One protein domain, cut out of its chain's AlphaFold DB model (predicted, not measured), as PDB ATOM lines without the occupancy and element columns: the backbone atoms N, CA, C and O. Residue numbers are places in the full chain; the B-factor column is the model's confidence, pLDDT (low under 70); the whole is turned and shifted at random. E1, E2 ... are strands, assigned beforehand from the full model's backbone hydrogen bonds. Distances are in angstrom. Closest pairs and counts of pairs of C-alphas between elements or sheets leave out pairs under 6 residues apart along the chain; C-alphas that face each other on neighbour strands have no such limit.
ATOM      1  N   SER A 186      28.664  40.822 -53.281       79.50
ATOM      2  CA  SER A 186      28.446  39.483 -52.729       79.50
ATOM      3  C   SER A 186      27.149  39.382 -51.930       79.50
ATOM      4  O   SER A 186      26.653  38.274 -51.747       79.50
ATOM      5  N   PHE A 187      26.560  40.495 -51.474       86.94
ATOM      6  CA  PHE A 187      25.255  40.471 -50.813       86.94
ATOM      7  C   PHE A 187      24.096  40.134 -51.770       86.94
ATOM      8  O   PHE A 187      23.015  39.761 -51.314       86.94
ATOM      9  N   ASP A 188      24.302  40.228 -53.091       86.75
ATOM     10  CA  ASP A 188      23.317  39.852 -54.113       86.75
ATOM     11  C   ASP A 188      23.441  38.409 -54.628       86.75
ATOM     12  O   ASP A 188      22.550  37.944 -55.343       86.75
ATOM     13  N   GLN A 189      24.503  37.700 -54.234       88.06
ATOM     14  CA  GLN A 189      24.742  36.295 -54.555       88.06
ATOM     15  C   GLN A 189      24.792  35.443 -53.285       88.06
ATOM     16  O   GLN A 189      25.145  35.941 -52.218       88.06
ATOM     17  N   PRO A 190      24.513  34.132 -53.372       89.94
ATOM     18  CA  PRO A 190      24.768  33.220 -52.265       89.94
ATOM     19  C   PRO A 190      26.209  33.325 -51.742       89.94
ATOM     20  O   PRO A 190      27.165  33.116 -52.485       89.94
ATOM     21  N   ASN A 191      26.356  33.606 -50.447       88.81
ATOM     22  CA  ASN A 191      27.630  33.577 -49.725       88.81
ATOM     23  C   ASN A 191      27.469  32.846 -48.380       88.81
ATOM     24  O   ASN A 191      26.381  32.381 -48.041       88.81
ATOM     25  N   SER A 192      28.560  32.713 -47.623       89.44
ATOM     26  CA  SER A 192      28.599  31.923 -46.384       89.44
ATOM     27  C   SER A 192      27.909  32.573 -45.178       89.44
ATOM     28  O   SER A 192      27.716  31.890 -44.173       89.44
ATOM     29  N   ILE A 193      27.535  33.854 -45.258       91.44
ATOM     30  CA  ILE A 193      26.932  34.610 -44.155       91.44
ATOM     31  C   ILE A 193      25.478  34.958 -44.455       91.44
ATOM     32  O   ILE A 193      24.578  34.436 -43.803       91.44
ATOM     33  N   ALA A 194      25.222  35.849 -45.409       91.62
ATOM     34  CA  ALA A 194      23.880  36.328 -45.707       91.62
ATOM     35  C   ALA A 194      23.788  36.877 -47.124       91.62
ATOM     36  O   ALA A 194      24.710  37.545 -47.576       91.62
ATOM     37  N   TYR A 195      22.660  36.669 -47.797       92.38
ATOM     38  CA  TYR A 195      22.431  37.219 -49.133       92.38
ATOM     39  C   TYR A 195      20.960  37.525 -49.399       92.38
ATOM     40  O   TYR A 195      20.061  36.889 -48.838       92.38
ATOM     41  N   VAL A 196      20.712  38.493 -50.279       92.38
ATOM     42  CA  VAL A 196      19.379  38.851 -50.767       92.38
ATOM     43  C   VAL A 196      18.943  37.818 -51.803       92.38
ATOM     44  O   VAL A 196      19.422  37.807 -52.933       92.38
ATOM     45  N   ALA A 197      18.026  36.936 -51.412       93.38
ATOM     46  CA  ALA A 197      17.482  35.888 -52.269       93.38
ATOM     47  C   ALA A 197      16.413  36.414 -53.237       93.38
ATOM     48  O   ALA A 197      16.266  35.882 -54.334       93.38
ATOM     49  N   ASP A 198      15.664  37.439 -52.828       93.75
ATOM     50  CA  ASP A 198      14.668  38.104 -53.668       93.75
ATOM     51  C   ASP A 198      14.473  39.563 -53.226       93.75
ATOM     52  O   ASP A 198      14.734  39.918 -52.071       93.75
ATOM     53  N   PHE A 199      14.011  40.418 -54.136       92.56
ATOM     54  CA  PHE A 199      13.759  41.828 -53.872       92.56
ATOM     55  C   PHE A 199      12.510  42.331 -54.594       92.56
ATOM     56  O   PHE A 199      12.447  42.399 -55.822       92.56
ATOM     57  N   GLN A 200      11.542  42.791 -53.810       94.50
ATOM     58  CA  GLN A 200      10.328  43.412 -54.312       94.50
ATOM     59  C   GLN A 200      10.478  44.935 -54.318       94.50
ATOM     60  O   GLN A 200      10.452  45.576 -53.262       94.50
ATOM     61  N   LYS A 201      10.588  45.524 -55.512       94.19
ATOM     62  CA  LYS A 201      10.577  46.982 -55.707       94.19
ATOM     63  C   LYS A 201       9.261  47.572 -55.199       94.19
ATOM     64  O   LYS A 201       8.191  47.041 -55.492       94.19
ATOM     65  N   THR A 202       9.344  48.673 -54.456       92.88
ATOM     66  CA  THR A 202       8.159  49.398 -53.967       92.88
ATOM     67  C   THR A 202       8.103  50.808 -54.533       92.88
ATOM     68  O   THR A 202       7.121  51.157 -55.172       92.88
ATOM     69  N   ASN A 203       9.175  51.588 -54.370       92.31
ATOM     70  CA  ASN A 203       9.240  52.980 -54.802       92.31
ATOM     71  C   ASN A 203      10.588  53.276 -55.450       92.31
ATOM     72  O   ASN A 203      11.628  52.845 -54.951       92.31
ATOM     73  N   ARG A 204      10.574  54.047 -56.536       90.38
ATOM     74  CA  ARG A 204      11.794  54.554 -57.166       90.38
ATOM     75  C   ARG A 204      12.203  55.846 -56.467       90.38
ATOM     76  O   ARG A 204      11.398  56.768 -56.395       90.38
ATOM     77  N   VAL A 205      13.430  55.904 -55.952       86.81
ATOM     78  CA  VAL A 205      13.976  57.098 -55.277       86.81
ATOM     79  C   VAL A 205      14.728  57.974 -56.273       86.81
ATOM     80  O   VAL A 205      14.610  59.196 -56.234       86.81
ATOM     81  N   LYS A 206      15.479  57.348 -57.191       86.19
ATOM     82  CA  LYS A 206      16.234  58.006 -58.271       86.19
ATOM     83  C   LYS A 206      16.248  57.131 -59.522       86.19
ATOM     84  O   LYS A 206      15.815  55.980 -59.498       86.19
ATOM     85  N   GLU A 207      16.786  57.652 -60.622       85.31
ATOM     86  CA  GLU A 207      16.822  56.961 -61.918       85.31
ATOM     87  C   GLU A 207      17.423  55.541 -61.854       85.31
ATOM     88  O   GLU A 207      17.045  54.685 -62.640       85.31
ATOM     89  N   SER A 208      18.297  55.219 -60.906       85.44
ATOM     90  CA  SER A 208      18.839  53.856 -60.758       85.44
ATOM     91  C   SER A 208      18.777  53.340 -59.323       85.44
ATOM     92  O   SER A 208      19.584  52.500 -58.942       85.44
ATOM     93  N   GLU A 209      17.828  53.834 -58.525       89.56
ATOM     94  CA  GLU A 209      17.725  53.522 -57.098       89.56
ATOM     95  C   GLU A 209      16.269  53.245 -56.700       89.56
ATOM     96  O   GLU A 209      15.375  54.066 -56.938       89.56
ATOM     97  N   TRP A 210      16.032  52.091 -56.072       91.50
ATOM     98  CA  TRP A 210      14.721  51.654 -55.594       91.50
ATOM     99  C   TRP A 210      14.746  51.360 -54.103       91.50
ATOM    100  O   TRP A 210      15.611  50.635 -53.629       91.50
ATOM    101  N   ILE A 211      13.726  51.812 -53.382       90.75
ATOM    102  CA  ILE A 211      13.381  51.261 -52.070       90.75
ATOM    103  C   ILE A 211      12.465  50.057 -52.286       90.75
ATOM    104  O   ILE A 211      11.543  50.079 -53.114       90.75
ATOM    105  N   GLY A 212      12.686  48.998 -51.518       90.75
ATOM    106  CA  GLY A 212      11.895  47.782 -51.616       90.75
ATOM    107  C   GLY A 212      12.005  46.880 -50.402       90.75
ATOM    108  O   GLY A 212      12.601  47.228 -49.381       90.75
ATOM    109  N   LEU A 213      11.380  45.714 -50.522       91.44
ATOM    110  CA  LEU A 213      11.427  44.651 -49.528       91.44
ATOM    111  C   LEU A 213      12.387  43.567 -50.015       91.44
ATOM    112  O   LEU A 213      12.120  42.907 -51.017       91.44
ATOM    113  N   ALA A 214      13.487  43.392 -49.295       90.62
ATOM    114  CA  ALA A 214      14.448  42.324 -49.497       90.62
ATOM    115  C   ALA A 214      14.066  41.090 -48.674       90.62
ATOM    116  O   ALA A 214      13.740  41.191 -47.486       90.62
ATOM    117  N   TYR A 215      14.154  39.925 -49.307       92.00
ATOM    118  CA  TYR A 215      14.044  38.615 -48.681       92.00
ATOM    119  C   TYR A 215      15.448  38.029 -48.576       92.00
ATOM    120  O   TYR A 215      16.070  37.689 -49.578       92.00
ATOM    121  N   ILE A 216      15.964  37.958 -47.358       90.31
ATOM    122  CA  ILE A 216      17.363  37.669 -47.058       90.31
ATOM    123  C   ILE A 216      17.459  36.278 -46.445       90.31
ATOM    124  O   ILE A 216      16.730  35.952 -45.506       90.31
ATOM    125  N   ASN A 217      18.382  35.469 -46.954       92.12
ATOM    126  CA  ASN A 217      18.778  34.212 -46.335       92.12
ATOM    127  C   ASN A 217      20.024  34.465 -45.485       92.12
ATOM    128  O   ASN A 217      21.097  34.688 -46.035       92.12
ATOM    129  N   LEU A 218      19.881  34.423 -44.160       91.19
ATOM    130  CA  LEU A 218      20.984  34.459 -43.199       91.19
ATOM    131  C   LEU A 218      21.358  33.023 -42.819       91.19
ATOM    132  O   LEU A 218      20.547  32.294 -42.245       91.19
ATOM    133  N   LEU A 219      22.580  32.608 -43.133       90.81
ATOM    134  CA  LEU A 219      23.103  31.294 -42.784       90.81
ATOM    135  C   LEU A 219      23.603  31.316 -41.337       90.81
ATOM    136  O   LEU A 219      24.545  32.025 -40.983       90.81
ATOM    137  N   TYR A 220      22.954  30.532 -40.477       88.44
ATOM    138  CA  TYR A 220      23.299  30.433 -39.065       88.44
ATOM    139  C   TYR A 220      23.517  28.975 -38.674       88.44
ATOM    140  O   TYR A 220      22.578  28.184 -38.586       88.44
ATOM    141  N   LYS A 221      24.782  28.628 -38.404       86.06
ATOM    142  CA  LYS A 221      25.216  27.243 -38.171       86.06
ATOM    143  C   LYS A 221      24.816  26.371 -39.371       86.06
ATOM    144  O   LYS A 221      25.293  26.620 -40.468       86.06
ATOM    145  N   THR A 222      23.962  25.370 -39.175       85.50
ATOM    146  CA  THR A 222      23.499  24.457 -40.233       85.50
ATOM    147  C   THR A 222      22.154  24.856 -40.838       85.50
ATOM    148  O   THR A 222      21.611  24.108 -41.642       85.50
ATOM    149  N   ASP A 223      21.572  25.974 -40.409       86.88
ATOM    150  CA  ASP A 223      20.213  26.370 -40.767       86.88
ATOM    151  C   ASP A 223      20.203  27.703 -41.527       86.88
ATOM    152  O   ASP A 223      21.107  28.531 -41.396       86.88
ATOM    153  N   THR A 224      19.137  27.936 -42.294       88.88
ATOM    154  CA  THR A 224      18.894  29.211 -42.980       88.88
ATOM    155  C   THR A 224      17.753  29.953 -42.301       88.88
ATOM    156  O   THR A 224      16.610  29.492 -42.276       88.88
ATOM    157  N   ILE A 225      18.053  31.137 -41.783       87.88
ATOM    158  CA  ILE A 225      17.081  32.062 -41.216       87.88
ATOM    159  C   ILE A 225      16.611  32.998 -42.329       87.88
ATOM    160  O   ILE A 225      17.411  33.716 -42.924       87.88
ATOM    161  N   LYS A 226      15.304  33.008 -42.600       88.44
ATOM    162  CA  LYS A 226      14.701  33.905 -43.593       88.44
ATOM    163  C   LYS A 226      14.309  35.222 -42.933       88.44
ATOM    164  O   LYS A 226      13.536  35.237 -41.978       88.44
ATOM    165  N   ILE A 227      14.840  36.325 -43.444       86.94
ATOM    166  CA  ILE A 227      14.613  37.676 -42.930       86.94
ATOM    167  C   ILE A 227      13.930  38.496 -44.017       86.94
ATOM    168  O   ILE A 227      14.321  38.453 -45.180       86.94
ATOM    169  N   LYS A 228      12.911  39.267 -43.639       87.31
ATOM    170  CA  LYS A 228      12.295  40.270 -44.507       87.31
ATOM    171  C   LYS A 228      12.681  41.656 -44.002       87.31
ATOM    172  O   LYS A 228      12.375  41.997 -42.861       87.31
ATOM    173  N   ALA A 229      13.342  42.443 -44.844       86.06
ATOM    174  CA  ALA A 229      13.876  43.753 -44.486       86.06
ATOM    175  C   ALA A 229      13.561  44.799 -45.561       86.06
ATOM    176  O   ALA A 229      13.443  44.474 -46.739       86.06
ATOM    177  N   LYS A 230      13.431  46.069 -45.166       87.44
ATOM    178  CA  LYS A 230      13.435  47.181 -46.123       87.44
ATOM    179  C   LYS A 230      14.888  47.467 -46.488       87.44
ATOM    180  O   LYS A 230      15.686  47.643 -45.576       87.44
ATOM    181  N   LEU A 231      15.207  47.496 -47.778       88.19
ATOM    182  CA  LEU A 231      16.534  47.842 -48.294       88.19
ATOM    183  C   LEU A 231      16.407  48.743 -49.524       88.19
ATOM    184  O   LEU A 231      15.354  48.798 -50.171       88.19
ATOM    185  N   THR A 232      17.514  49.393 -49.862       89.19
ATOM    186  CA  THR A 232      17.694  50.094 -51.133       89.19
ATOM    187  C   THR A 232      18.428  49.191 -52.126       89.19
ATOM    188  O   THR A 232      19.429  48.564 -51.775       89.19
ATOM    189  N   GLN A 233      17.937  49.131 -53.363       90.44
ATOM    190  CA  GLN A 233      18.574  48.469 -54.499       90.44
ATOM    191  C   GLN A 233      19.096  49.513 -55.494       90.44
ATOM    192  O   GLN A 233      18.329  50.342 -55.987       90.44
ATOM    193  N   ASN A 234      20.376  49.405 -55.840       88.50
ATOM    194  CA  ASN A 234      21.045  50.164 -56.888       88.50
ATOM    195  C   ASN A 234      21.027  49.344 -58.190       88.50
ATOM    196  O   ASN A 234      21.657  48.292 -58.276       88.50
ATOM    197  N   GLU A 235      20.312  49.807 -59.216       84.44
ATOM    198  CA  GLU A 235      20.277  49.143 -60.534       84.44
ATOM    199  C   GLU A 235      21.601  49.286 -61.290       84.44
ATOM    200  O   GLU A 235      21.976  48.406 -62.062       84.44
ATOM    201  N   LYS A 236      22.303  50.397 -61.056       81.62
ATOM    202  CA  LYS A 236      23.648  50.671 -61.564       81.62
ATOM    203  C   LYS A 236      24.527  50.997 -60.359       81.62
ATOM    204  O   LYS A 236      24.533  52.150 -59.931       81.62
ATOM    205  N   PRO A 237      25.197  50.003 -59.759       72.00
ATOM    206  CA  PRO A 237      26.079  50.247 -58.627       72.00
ATOM    207  C   PRO A 237      27.228  51.175 -59.063       72.00
ATOM    208  O   PRO A 237      27.847  50.948 -60.102       72.00
ATOM    209  N   ILE A 238      27.481  52.247 -58.311       66.00
ATOM    210  CA  ILE A 238      28.561  53.219 -58.559       66.00
ATOM    211  C   ILE A 238      29.471  53.201 -57.325       66.00
ATOM    212  O   ILE A 238      28.957  53.215 -56.213       66.00
ATOM    213  N   ASN A 239      30.797  53.215 -57.516       57.62
ATOM    214  CA  ASN A 239      31.812  53.382 -56.460       57.62
ATOM    215  C   ASN A 239      31.649  52.448 -55.244       57.62
ATOM    216  O   ASN A 239      31.091  52.872 -54.242       57.62
ATOM    217  N   ASN A 240      32.162  51.211 -55.285       59.44
ATOM    218  CA  ASN A 240      32.172  50.232 -54.171       59.44
ATOM    219  C   ASN A 240      30.819  49.918 -53.489       59.44
ATOM    220  O   ASN A 240      30.764  49.030 -52.646       59.44
ATOM    221  N   LEU A 241      29.726  50.593 -53.846       68.56
ATOM    222  CA  LEU A 241      28.393  50.330 -53.331       68.56
ATOM    223  C   LEU A 241      27.843  49.110 -54.063       68.56
ATOM    224  O   LEU A 241      27.719  49.138 -55.286       68.56
ATOM    225  N   GLY A 242      27.522  48.043 -53.330       79.50
ATOM    226  CA  GLY A 242      26.886  46.852 -53.888       79.50
ATOM    227  C   GLY A 242      25.505  47.126 -54.504       79.50
ATOM    228  O   GLY A 242      24.910  48.204 -54.365       79.50
ATOM    229  N   LYS A 243      24.948  46.111 -55.176       86.81
ATOM    230  CA  LYS A 243      23.583  46.150 -55.733       86.81
ATOM    231  C   LYS A 243      22.524  46.404 -54.660       86.81
ATOM    232  O   LYS A 243      21.512  47.037 -54.946       86.81
ATOM    233  N   TYR A 244      22.752  45.933 -53.439       87.31
ATOM    234  CA  TYR A 244      21.907  46.215 -52.286       87.31
ATOM    235  C   TYR A 244      22.720  46.953 -51.242       87.31
ATOM    236  O   TYR A 244      23.823  46.537 -50.902       87.31
ATOM    237  N   ALA A 245      22.172  48.046 -50.731       75.44
ATOM    238  CA  ALA A 245      22.870  48.846 -49.746       75.44
ATOM    239  C   ALA A 245      22.734  48.194 -48.358       75.44
ATOM    240  O   ALA A 245      21.706  48.333 -47.693       75.44
ATOM    241  N   ALA A 246      23.757  47.437 -47.954       70.75
ATOM    242  CA  ALA A 246      23.771  46.661 -46.714       70.75
ATOM    243  C   ALA A 246      23.948  47.513 -45.447       70.75
ATOM    244  O   ALA A 246      23.725  47.008 -44.353       70.75
ATOM    245  N   TYR A 247      24.267  48.809 -45.577       68.12
ATOM    246  CA  TYR A 247      24.604  49.695 -44.454       68.12
ATOM    247  C   TYR A 247      23.521  49.796 -43.361       68.12
ATOM    248  O   TYR A 247      23.837  50.114 -42.219       68.12
ATOM    249  N   ASN A 248      22.258  49.495 -43.686       73.56
ATOM    250  CA  ASN A 248      21.148  49.461 -42.725       73.56
ATOM    251  C   ASN A 248      20.954  48.094 -42.055       73.56
ATOM    252  O   ASN A 248      19.958  47.897 -41.363       73.56
ATOM    253  N   MET A 249      21.843  47.127 -42.278       85.12
ATOM    254  CA  MET A 249      21.760  45.802 -41.684       85.12
ATOM    255  C   MET A 249      23.113  45.373 -41.116       85.12
ATOM    256  O   MET A 249      24.141  45.393 -41.788       85.12
ATOM    257  N   GLY A 250      23.096  44.938 -39.861       89.12
ATOM    258  CA  GLY A 250      24.251  44.374 -39.180       89.12
ATOM    259  C   GLY A 250      24.002  42.929 -38.788       89.12
ATOM    260  O   GLY A 250      22.906  42.590 -38.341       89.12
ATOM    261  N   TYR A 251      25.017  42.081 -38.903       93.00
ATOM    262  CA  TYR A 251      25.030  40.759 -38.287       93.00
ATOM    263  C   TYR A 251      26.321  40.593 -37.495       93.00
ATOM    264  O   TYR A 251      27.414  40.612 -38.059       93.00
ATOM    265  N   PHE A 252      26.178  40.420 -36.184       94.44
ATOM    266  CA  PHE A 252      27.297  40.320 -35.256       94.44
ATOM    267  C   PHE A 252      27.246  38.969 -34.556       94.44
ATOM    268  O   PHE A 252      26.241  38.608 -33.933       94.44
ATOM    269  N   LYS A 253      28.341  38.216 -34.647       94.19
ATOM    270  CA  LYS A 253      28.464  36.896 -34.032       94.19
ATOM    271  C   LYS A 253      29.677  36.880 -33.094       94.19
ATOM    272  O   LYS A 253      30.787  36.682 -33.574       94.19
ATOM    273  N   PRO A 254      29.480  37.094 -31.785       93.69
ATOM    274  CA  PRO A 254      30.548  36.949 -30.797       93.69
ATOM    275  C   PRO A 254      31.033  35.495 -30.713       93.69
ATOM    276  O   PRO A 254      30.230  34.559 -30.624       93.69
ATOM    277  N   ASP A 255      32.347  35.301 -30.680       91.62
ATOM    278  CA  ASP A 255      32.932  33.978 -30.482       91.62
ATOM    279  C   ASP A 255      32.688  33.467 -29.060       91.62
ATOM    280  O   ASP A 255      32.852  34.185 -28.075       91.62
ATOM    281  N   GLY A 256      32.294  32.198 -28.939       91.75
ATOM    282  CA  GLY A 256      32.084  31.538 -27.646       91.75
ATOM    283  C   GLY A 256      30.747  31.833 -26.955       91.75
ATOM    284  O   GLY A 256      30.487  31.249 -25.903       91.75
ATOM    285  N   LEU A 257      29.874  32.666 -27.535       95.00
ATOM    286  CA  LEU A 257      28.519  32.883 -27.013       95.00
ATOM    287  C   LEU A 257      27.462  32.090 -27.808       95.00
ATOM    288  O   LEU A 257      27.601  31.874 -29.014       95.00
ATOM    289  N   PRO A 258      26.370  31.641 -27.158       93.25
ATOM    290  CA  PRO A 258      25.354  30.788 -27.777       93.25
ATOM    291  C   PRO A 258      24.329  31.561 -28.623       93.25
ATOM    292  O   PRO A 258      23.306  30.993 -29.012       93.25
ATOM    293  N   TYR A 259      24.567  32.846 -28.890       94.12
ATOM    294  CA  TYR A 259      23.637  33.734 -29.575       94.12
ATOM    295  C   TYR A 259      24.357  34.638 -30.581       94.12
ATOM    296  O   TYR A 259      25.576  34.779 -30.556       94.12
ATOM    297  N   ALA A 260      23.586  35.245 -31.478       94.75
ATOM    298  CA  ALA A 260      24.062  36.265 -32.407       94.75
ATOM    299  C   ALA A 260      23.104  37.459 -32.416       94.75
ATOM    300  O   ALA A 260      21.972  37.358 -31.936       94.75
ATOM    301  N   LEU A 261      23.556  38.585 -32.952       93.81
ATOM    302  CA  LEU A 261      22.804  39.831 -32.999       93.81
ATOM    303  C   LEU A 261      22.544  40.232 -34.447       93.81
ATOM    304  O   LEU A 261      23.415  40.083 -35.302       93.81
ATOM    305  N   ILE A 262      21.355  40.769 -34.701       91.25
ATOM    306  CA  ILE A 262      21.011  41.412 -35.968       91.25
ATOM    307  C   ILE A 262      20.655  42.861 -35.660       91.25
ATOM    308  O   ILE A 262      19.792  43.106 -34.819       91.25
ATOM    309  N   ALA A 263      21.284  43.801 -36.350       89.00
ATOM    310  CA  ALA A 263      20.835  45.184 -36.410       89.00
ATOM    311  C   ALA A 263      20.074  45.399 -37.719       89.00
ATOM    312  O   ALA A 263      20.477  44.887 -38.763       89.00
ATOM    313  N   GLN A 264      18.971  46.134 -37.672       83.81
ATOM    314  CA  GLN A 264      18.302  46.638 -38.862       83.81
ATOM    315  C   GLN A 264      17.769  48.040 -38.586       83.81
ATOM    316  O   GLN A 264      16.889  48.199 -37.731       83.81
ATOM    317  N   ASP A 265      18.254  49.020 -39.345       79.50
ATOM    318  CA  ASP A 265      18.075  50.438 -39.039       79.50
ATOM    319  C   ASP A 265      18.528  50.675 -37.576       79.50
ATOM    320  O   ASP A 265      19.616  50.246 -37.197       79.50
ATOM    321  N   ASP A 266      17.663  51.218 -36.717       76.00
ATOM    322  CA  ASP A 266      17.938  51.420 -35.284       76.00
ATOM    323  C   ASP A 266      17.445  50.271 -34.378       76.00
ATOM    324  O   ASP A 266      17.353  50.404 -33.159       76.00
ATOM    325  N   ASN A 267      17.054  49.128 -34.950       82.62
ATOM    326  CA  ASN A 267      16.480  48.020 -34.183       82.62
ATOM    327  C   ASN A 267      17.468  46.868 -34.041       82.62
ATOM    328  O   ASN A 267      17.940  46.321 -35.035       82.62
ATOM    329  N   TYR A 268      17.663  46.413 -32.806       87.44
ATOM    330  CA  TYR A 268      18.493  45.254 -32.501       87.44
ATOM    331  C   TYR A 268      17.640  44.045 -32.138       87.44
ATOM    332  O   TYR A 268      16.693  44.124 -31.351       87.44
ATOM    333  N   TYR A 269      18.011  42.904 -32.698       89.00
ATOM    334  CA  TYR A 269      17.398  41.605 -32.477       89.00
ATOM    335  C   TYR A 269      18.465  40.623 -32.022       89.00
ATOM    336  O   TYR A 269      19.639  40.748 -32.369       89.00
ATOM    337  N   ILE A 270      18.040  39.616 -31.272       91.38
ATOM    338  CA  ILE A 270      18.907  38.544 -30.803       91.38
ATOM    339  C   ILE A 270      18.407  37.199 -31.311       91.38
ATOM    340  O   ILE A 270      17.218  36.898 -31.222       91.38
ATOM    341  N   ILE A 271      19.327  36.394 -31.838       91.75
ATOM    342  CA  ILE A 271      19.099  35.019 -32.276       91.75
ATOM    343  C   ILE A 271      19.573  34.090 -31.162       91.75
ATOM    344  O   ILE A 271      20.766  34.046 -30.871       91.75
ATOM    345  N   LYS A 272      18.657  33.329 -30.559       89.94
ATOM    346  CA  LYS A 272      18.972  32.309 -29.544       89.94
ATOM    347  C   LYS A 272      18.469  30.943 -29.981       89.94
ATOM    348  O   LYS A 272      17.445  30.846 -30.653       89.94
ATOM    349  N   THR A 273      19.139  29.877 -29.556       87.62
ATOM    350  CA  THR A 273      18.577  28.522 -29.649       87.62
ATOM    351  C   THR A 273      17.333  28.425 -28.762       87.62
ATOM    352  O   THR A 273      17.344  28.880 -27.617       87.62
ATOM    353  N   ARG A 274      16.245  27.850 -29.284       82.25
ATOM    354  CA  ARG A 274      15.059  27.553 -28.474       82.25
ATOM    355  C   ARG A 274      15.438  26.491 -27.453       82.25
ATOM    356  O   ARG A 274      16.041  25.481 -27.813       82.25
TER     357      ARG A 274
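This is residues 186 to 274 of the 277 residues of an uncharacterized protein of Flavobacterium sp. (UniProt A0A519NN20). Two three-stranded antiparallel sheets make this domain: a long, twisted sheet E1 E2 E3 whose strands bend sharply, and a smaller sheet E4 E5 E6 next to it, the strands of both running roughly along the long axis. The two sheets do not close into one body of strands; E3 and E5 come within 8 A of each other at a single pair of C-alphas, and a long loop, residues 235 to 248, links E3 to E4. The printed part has 89 residues with no named helix and six named strands, E1 to E6 in order along the chain, and the class is all strand. The whole is compact, with a radius of gyration of the C-alphas of 13.9 A, but elongated in outline, spanning 45 by 24 by 21 A.

The printed part begins at Ser 186, and E1, residues 194 to 206, starts at C-alpha 194, (23.880, 36.328, -45.707), and is 26.2 A long. E2, residues 209 to 220, is 29.8 A long, and E3, residues 223 to 234, is 28.8 A long. After the loop come E4, residues 249 to 252, E5, residues 259 to 264, 16.8 A long, and E6, residues 267 to 273, 20.1 A long, ending at C-alpha 273, (18.577, 28.522, -29.649).

E1, E2 and E3 form a meander, each strand the antiparallel neighbour of the one before, with E1 and E3 as edge strands. E1 bends by 91 degrees at residue 203, E2 by 70 degrees at residue 212 and E3 by 79 degrees at residue 230. In the hairpin E1 and E2, N 200 and O 213 are 2.9 A apart, within hydrogen-bond range. In the hairpin E2 and E3, N 214 and O 229 are within range at 2.8 A. The closest C-alphas of E3 and E5 are those of Ala 229 and Gln 264, 7.7 A apart, while E3 and E4 are apart. E4, E5 and E6 form a second meander, with E4 and E6 as edge strands. In the hairpin E4 and E5, N 250 and O 263 are 2.8 A apart; in the hairpin E5 and E6, N 262 and O 269 are 2.9 A apart, both within hydrogen-bond range.

The two C-alphas farthest apart are those of Glu 207 and Gly 256, at 45.3 A. The printed part has no cut. The link E3 to E4 is long, with 14 residues. The mean pLDDT of the printed part is 87.0, and residues 238 to 241 and residue 247 of the model are under 70.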